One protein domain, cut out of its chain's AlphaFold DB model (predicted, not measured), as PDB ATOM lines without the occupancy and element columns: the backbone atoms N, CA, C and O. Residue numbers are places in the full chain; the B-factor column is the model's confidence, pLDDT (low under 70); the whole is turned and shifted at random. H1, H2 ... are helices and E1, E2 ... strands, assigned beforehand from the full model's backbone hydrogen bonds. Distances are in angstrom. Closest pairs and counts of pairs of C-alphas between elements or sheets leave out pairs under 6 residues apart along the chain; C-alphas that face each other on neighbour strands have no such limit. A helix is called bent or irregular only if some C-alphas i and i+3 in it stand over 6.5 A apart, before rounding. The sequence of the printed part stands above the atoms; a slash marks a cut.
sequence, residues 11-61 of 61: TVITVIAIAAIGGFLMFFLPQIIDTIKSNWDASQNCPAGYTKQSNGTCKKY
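What this domain is: This is residues 11 to 61 of the 61 residues of an uncharacterized protein of Mollicutes bacterium (UniProt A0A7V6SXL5). A small hairpin of two short strands, E1 and E2, makes a head at one end of a single long helix, H1, which bends partway along. Residues 11 to 39, which belong to H1, stick out from the head as a long shaft and make most of the length. The printed part has 51 residues, with one named helix and two named strands in the order H1, E1, E2; the sheet, of order E1 - E2, is antiparallel and the class is mostly helix. The whole is extended, with a radius of gyration of the C-alphas of 18.9 A and spans of 61 by 17 by 8 A.

Where its parts are: Strand E1 is residues 50 to 52, and strand E2 is residues 58 to 60, ending at C-alpha 60 at (257.256, 166.333, 39.988). Helix H1 is residues 11 to 44, assigned as one helix by its hydrogen bonds, but it is bent: C-alphas 27 and 30 are 7.0 A apart. Its arm H1a, residues 11 to 27, measures 24.2 A from C-alpha 11 at (202.814, 146.201, 33.295) to its last C-alpha; arm H1b, residues 30 to 44, measures 20.5 A.

How they stand to each other: E1 and E2 are a hairpin, antiparallel at 145 degrees, with N 51 and O 59 within hydrogen-bond range at 2.8 A and N 59 and O 51 at 2.9 A. The closest C-alphas of H1b and E1 are those of Gln 44 and Lys 52, 7.6 A apart; those of H1b and E2 are Ser 43 and Cys 58, at 7.5 A. H1a and H1b stand at a steep tilt of 47 degrees. H1a is apart from E1 and E2. In H1a and H1b every O i to N i+4 pair is within hydrogen-bond range.

The domain as a whole: The outline is a rod, and the two C-alphas farthest apart, those of Thr 11 and Tyr 61, the chain's last residue, are 61.0 A apart. The printed part has no cut, and the links H1 to E1 and E1 to E2 are tight. The mean pLDDT of the printed part is 84.2, with residues 42 to 44 under 70.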
ATOM      1  N   THR A  11     202.700 144.822  32.786       90.19
ATOM      2  CA  THR A  11     202.814 146.201  33.295       90.19
ATOM      3  C   THR A  11     203.237 146.283  34.763       90.19
ATOM      4  O   THR A  11     203.965 147.189  35.152       90.19
ATOM      5  N   VAL A  12     202.824 145.333  35.600       90.62
ATOM      6  CA  VAL A  12     203.258 145.253  37.002       90.62
ATOM      7  C   VAL A  12     204.729 144.853  37.057       90.62
ATOM      8  O   VAL A  12     205.503 145.445  37.808       90.62
ATOM      9  N   ILE A  13     205.135 143.908  36.208       90.88
ATOM     10  CA  ILE A  13     206.530 143.472  36.094       90.88
ATOM     11  C   ILE A  13     207.426 144.643  35.691       90.88
ATOM     12  O   ILE A  13     208.481 144.847  36.292       90.88
ATOM     13  N   THR A  14     207.005 145.443  34.709       93.56
ATOM     14  CA  THR A  14     207.810 146.573  34.230       93.56
ATOM     15  C   THR A  14     207.962 147.656  35.294       93.56
ATOM     16  O   THR A  14     209.066 148.162  35.492       93.56
ATOM     17  N   VAL A  15     206.897 147.972  36.036       94.75
ATOM     18  CA  VAL A  15     206.953 148.945  37.137       94.75
ATOM     19  C   VAL A  15     207.890 148.466  38.246       94.75
ATOM     20  O   VAL A  15     208.725 149.242  38.712       94.75
ATOM     21  N   ILE A  16     207.814 147.188  38.627       94.50
ATOM     22  CA  ILE A  16     208.715 146.604  39.632       94.50
ATOM     23  C   ILE A  16     210.166 146.649  39.145       94.50
ATOM     24  O   ILE A  16     211.052 147.013  39.915       94.50
ATOM     25  N   ALA A  17     210.420 146.338  37.872       95.31
ATOM     26  CA  ALA A  17     211.763 146.380  37.304       95.31
ATOM     27  C   ALA A  17     212.362 147.796  37.339       95.31
ATOM     28  O   ALA A  17     213.494 147.973  37.789       95.31
ATOM     29  N   ILE A  18     211.601 148.817  36.934       96.75
ATOM     30  CA  ILE A  18     212.057 150.215  36.977       96.75
ATOM     31  C   ILE A  18     212.298 150.658  38.422       96.75
ATOM     32  O   ILE A  18     213.317 151.286  38.702       96.75
ATOM     33  N   ALA A  19     211.406 150.302  39.350       96.31
ATOM     34  CA  ALA A  19     211.565 150.625  40.764       96.31
ATOM     35  C   ALA A  19     212.804 149.949  41.373       96.31
ATOM     36  O   ALA A  19     213.547 150.588  42.117       96.31
ATOM     37  N   ALA A  20     213.069 148.689  41.021       96.12
ATOM     38  CA  ALA A  20     214.250 147.959  41.469       96.12
ATOM     39  C   ALA A  20     215.545 148.585  40.931       96.12
ATOM     40  O   ALA A  20     216.479 148.804  41.698       96.12
ATOM     41  N   ILE A  21     215.591 148.933  39.639       95.88
ATOM     42  CA  ILE A  21     216.750 149.601  39.030       95.88
ATOM     43  C   ILE A  21     216.942 150.994  39.638       95.88
ATOM     44  O   ILE A  21     218.056 151.350  40.013       95.88
ATOM     45  N   GLY A  22     215.866 151.769  39.788       96.12
ATOM     46  CA  GLY A  22     215.902 153.096  40.400       96.12
ATOM     47  C   GLY A  22     216.393 153.054  41.847       96.12
ATOM     48  O   GLY A  22     217.278 153.823  42.215       96.12
ATOM     49  N   GLY A  23     215.890 152.111  42.647       95.69
ATOM     50  CA  GLY A  23     216.324 151.903  44.029       95.69
ATOM     51  C   GLY A  23     217.773 151.428  44.133       95.69
ATOM     52  O   GLY A  23     218.535 151.958  44.939       95.69
ATOM     53  N   PHE A  24     218.185 150.486  43.280       93.50
ATOM     54  CA  PHE A  24     219.568 150.013  43.210       93.50
ATOM     55  C   PHE A  24     220.530 151.152  42.866       93.50
ATOM     56  O   PHE A  24     221.510 151.377  43.577       93.50
ATOM     57  N   LEU A  25     220.232 151.920  41.816       91.81
ATOM     58  CA  LEU A  25     221.059 153.057  41.430       91.81
ATOM     59  C   LEU A  25     221.098 154.105  42.540       91.81
ATOM     60  O   LEU A  25     222.181 154.561  42.872       91.81
ATOM     61  N   MET A  26     219.975 154.443  43.174       91.12
ATOM     62  CA  MET A  26     219.956 155.432  44.257       91.12
ATOM     63  C   MET A  26     220.783 154.997  45.478       91.12
ATOM     64  O   MET A  26     221.418 155.838  46.111       91.12
ATOM     65  N   PHE A  27     220.815 153.698  45.788       93.25
ATOM     66  CA  PHE A  27     221.584 153.161  46.911       93.25
ATOM     67  C   PHE A  27     223.095 153.116  46.633       93.25
ATOM     68  O   PHE A  27     223.889 153.496  47.491       93.25
ATOM     69  N   PHE A  28     223.507 152.696  45.433       90.62
ATOM     70  CA  PHE A  28     224.927 152.519  45.096       90.62
ATOM     71  C   PHE A  28     225.583 153.750  44.437       90.62
ATOM     72  O   PHE A  28     226.804 153.904  44.515       90.62
ATOM     73  N   LEU A  29     224.808 154.666  43.837       89.81
ATOM     74  CA  LEU A  29     225.313 155.910  43.238       89.81
ATOM     75  C   LEU A  29     226.174 156.775  44.165       89.81
ATOM     76  O   LEU A  29     227.213 157.224  43.679       89.81
ATOM     77  N   PRO A  30     225.820 157.052  45.439       90.00
ATOM     78  CA  PRO A  30     226.635 157.950  46.261       90.00
ATOM     79  C   PRO A  30     228.076 157.443  46.407       90.00
ATOM     80  O   PRO A  30     229.013 158.198  46.162       90.00
ATOM     81  N   GLN A  31     228.269 156.144  46.661       90.25
ATOM     82  CA  GLN A  31     229.609 155.555  46.778       90.25
ATOM     83  C   GLN A  31     230.409 155.619  45.466       90.25
ATOM     84  O   GLN A  31     231.619 155.865  45.473       90.25
ATOM     85  N   ILE A  32     229.736 155.415  44.330       89.19
ATOM     86  CA  ILE A  32     230.345 155.510  42.998       89.19
ATOM     87  C   ILE A  32     230.774 156.953  42.716       89.19
ATOM     88  O   ILE A  32     231.898 157.184  42.274       89.19
ATOM     89  N   ILE A  33     229.911 157.928  43.006       89.31
ATOM     90  CA  ILE A  33     230.188 159.350  42.783       89.31
ATOM     91  C   ILE A  33     231.347 159.821  43.660       89.31
ATOM     92  O   ILE A  33     232.214 160.527  43.156       89.31
ATOM     93  N   ASP A  34     231.402 159.425  44.930       90.00
ATOM     94  CA  ASP A  34     232.492 159.816  45.831       90.00
ATOM     95  C   ASP A  34     233.835 159.246  45.370       90.00
ATOM     96  O   ASP A  34     234.841 159.958  45.329       90.00
ATOM     97  N   THR A  35     233.838 157.991  44.916       86.00
ATOM     98  CA  THR A  35     235.024 157.369  44.321       86.00
ATOM     99  C   THR A  35     235.453 158.119  43.060       86.00
ATOM    100  O   THR A  35     236.629 158.451  42.909       86.00
ATOM    101  N   ILE A  36     234.515 158.443  42.166       85.62
ATOM    102  CA  ILE A  36     234.815 159.192  40.940       85.62
ATOM    103  C   ILE A  36     235.335 160.587  41.275       85.62
ATOM    104  O   ILE A  36     236.364 160.970  40.736       85.62
ATOM    105  N   LYS A  37     234.691 161.326  42.183       84.19
ATOM    106  CA  LYS A  37     235.135 162.657  42.616       84.19
ATOM    107  C   LYS A  37     236.543 162.609  43.187       84.19
ATOM    108  O   LYS A  37     237.381 163.381  42.748       84.19
ATOM    109  N   SER A  38     236.830 161.673  44.090       78.44
ATOM    110  CA  SER A  38     238.161 161.548  44.689       78.44
ATOM    111  C   SER A  38     239.246 161.252  43.652       78.44
ATOM    112  O   SER A  38     240.344 161.796  43.744       78.44
ATOM    113  N   ASN A  39     238.959 160.405  42.660       77.75
ATOM    114  CA  ASN A  39     239.907 160.097  41.588       77.75
ATOM    115  C   ASN A  39     240.017 161.239  40.566       77.75
ATOM    116  O   ASN A  39     241.095 161.509  40.041       77.75
ATOM    117  N   TRP A  40     238.911 161.928  40.297       76.75
ATOM    118  CA  TRP A  40     238.848 163.058  39.382       76.75
ATOM    119  C   TRP A  40     239.614 164.262  39.934       76.75
ATOM    120  O   TRP A  40     240.452 164.809  39.226       76.75
ATOM    121  N   ASP A  41     239.412 164.628  41.203       70.00
ATOM    122  CA  ASP A  41     240.157 165.705  41.869       70.00
ATOM    123  C   ASP A  41     241.659 165.408  41.914       70.00
ATOM    124  O   ASP A  41     242.463 166.256  41.532       70.00
ATOM    125  N   ALA A  42     242.044 164.176  42.264       65.56
ATOM    126  CA  ALA A  42     243.444 163.749  42.239       65.56
ATOM    127  C   ALA A  42     244.059 163.784  40.826       65.56
ATOM    128  O   ALA A  42     245.257 164.017  40.675       65.56
ATOM    129  N   SER A  43     243.251 163.573  39.783       65.50
ATOM    130  CA  SER A  43     243.696 163.690  38.392       65.50
ATOM    131  C   SER A  43     243.733 165.141  37.896       65.50
ATOM    132  O   SER A  43     244.482 165.464  36.973       65.50
ATOM    133  N   GLN A  44     242.908 166.036  38.441       68.31
ATOM    134  CA  GLN A  44     242.826 167.433  38.006       68.31
ATOM    135  C   GLN A  44     243.810 168.342  38.736       68.31
ATOM    136  O   GLN A  44     244.470 169.147  38.078       68.31
ATOM    137  N   ASN A  45     243.959 168.171  40.047       72.19
ATOM    138  CA  ASN A  45     244.834 168.986  40.871       72.19
ATOM    139  C   ASN A  45     246.051 168.180  41.317       72.19
ATOM    140  O   ASN A  45     246.015 167.417  42.280       72.19
ATOM    141  N   CYS A  46     247.166 168.408  40.629       74.62
ATOM    142  CA  CYS A  46     248.453 167.963  41.125       74.62
ATOM    143  C   CYS A  46     248.903 168.864  42.292       74.62
ATOM    144  O   CYS A  46     248.729 170.083  42.218       74.62
ATOM    145  N   PRO A  47     249.479 168.301  43.370       76.88
ATOM    146  CA  PRO A  47     249.999 169.093  44.481       76.88
ATOM    147  C   PRO A  47     251.097 170.067  44.019       76.88
ATOM    148  O   PRO A  47     251.740 169.858  42.987       76.88
ATOM    149  N   ALA A  48     251.341 171.131  44.794       79.12
ATOM    150  CA  ALA A  48     252.423 172.076  44.509       79.12
ATOM    151  C   ALA A  48     253.760 171.320  44.397       79.12
ATOM    152  O   ALA A  48     254.092 170.510  45.263       79.12
ATOM    153  N   GLY A  49     254.511 171.539  43.318       80.00
ATOM    154  CA  GLY A  49     255.673 170.707  42.981       80.00
ATOM    155  C   GLY A  49     255.476 169.806  41.762       80.00
ATOM    156  O   GLY A  49     256.450 169.210  41.313       80.00
ATOM    157  N   TYR A  50     254.253 169.675  41.234       81.25
ATOM    158  CA  TYR A  50     253.917 168.685  40.212       81.25
ATOM    159  C   TYR A  50     253.194 169.302  39.001       81.25
ATOM    160  O   TYR A  50     252.387 170.217  39.134       81.25
ATOM    161  N   THR A  51     253.463 168.768  37.810       80.81
ATOM    162  CA  THR A  51     252.795 169.074  36.538       80.81
ATOM    163  C   THR A  51     251.930 167.893  36.089       80.81
ATOM    164  O   THR A  51     252.329 166.729  36.210       80.81
ATOM    165  N   LYS A  52     250.726 168.190  35.588       77.44
ATOM    166  CA  LYS A  52     249.791 167.196  35.055       77.44
ATOM    167  C   LYS A  52     250.243 166.768  33.659       77.44
ATOM    168  O   LYS A  52     250.288 167.575  32.734       77.44
ATOM    169  N   GLN A  53     250.566 165.488  33.499       75.94
ATOM    170  CA  GLN A  53     250.899 164.906  32.202       75.94
ATOM    171  C   GLN A  53     249.632 164.566  31.398       75.94
ATOM    172  O   GLN A  53     248.559 164.357  31.963       75.94
ATOM    173  N   SER A  54     249.768 164.447  30.072       72.12
ATOM    174  CA  SER A  54     248.675 164.097  29.140       72.12
ATOM    175  C   SER A  54     247.959 162.775  29.492       72.12
ATOM    176  O   SER A  54     246.791 162.585  29.174       72.12
ATOM    177  N   ASN A  55     248.632 161.882  30.224       72.88
ATOM    178  CA  ASN A  55     248.086 160.612  30.717       72.88
ATOM    179  C   ASN A  55     247.358 160.716  32.077       72.88
ATOM    180  O   ASN A  55     247.056 159.689  32.679       72.88
ATOM    181  N   GLY A  56     247.134 161.925  32.603       71.81
ATOM    182  CA  GLY A  56     246.442 162.152  33.875       71.81
ATOM    183  C   GLY A  56     247.278 161.880  35.129       71.81
ATOM    184  O   GLY A  56     246.728 161.926  36.227       71.81
ATOM    185  N   THR A  57     248.585 161.619  34.993       77.06
ATOM    186  CA  THR A  57     249.502 161.420  36.129       77.06
ATOM    187  C   THR A  57     250.225 162.713  36.507       77.06
ATOM    188  O   THR A  57     250.615 163.503  35.644       77.06
ATOM    189  N   CYS A  58     250.441 162.921  37.805       81.00
ATOM    190  CA  CYS A  58     251.206 164.053  38.321       81.00
ATOM    191  C   CYS A  58     252.701 163.728  38.348       81.00
ATOM    192  O   CYS A  58     253.128 162.799  39.032       81.00
ATOM    193  N   LYS A  59     253.515 164.509  37.632       83.19
ATOM    194  CA  LYS A  59     254.981 164.388  37.628       83.19
ATOM    195  C   LYS A  59     255.607 165.563  38.350       83.19
ATOM    196  O   LYS A  59     255.290 166.702  38.034       83.19
ATOM    197  N   LYS A  60     256.504 165.288  39.291       82.00
ATOM    198  CA  LYS A  60     257.256 166.333  39.988       82.00
ATOM    199  C   LYS A  60     258.171 167.065  38.996       82.00
ATOM    200  O   LYS A  60     258.831 166.383  38.206       82.00
ATOM    201  N   TYR A  61     258.158 168.399  39.007       71.25
ATOM    202  CA  TYR A  61     259.101 169.214  38.233       71.25
ATOM    203  C   TYR A  61     260.457 169.326  38.931       71.25
ATOM    204  O   TYR A  61     260.490 169.313  40.185       71.25
TER     205      TYR A  61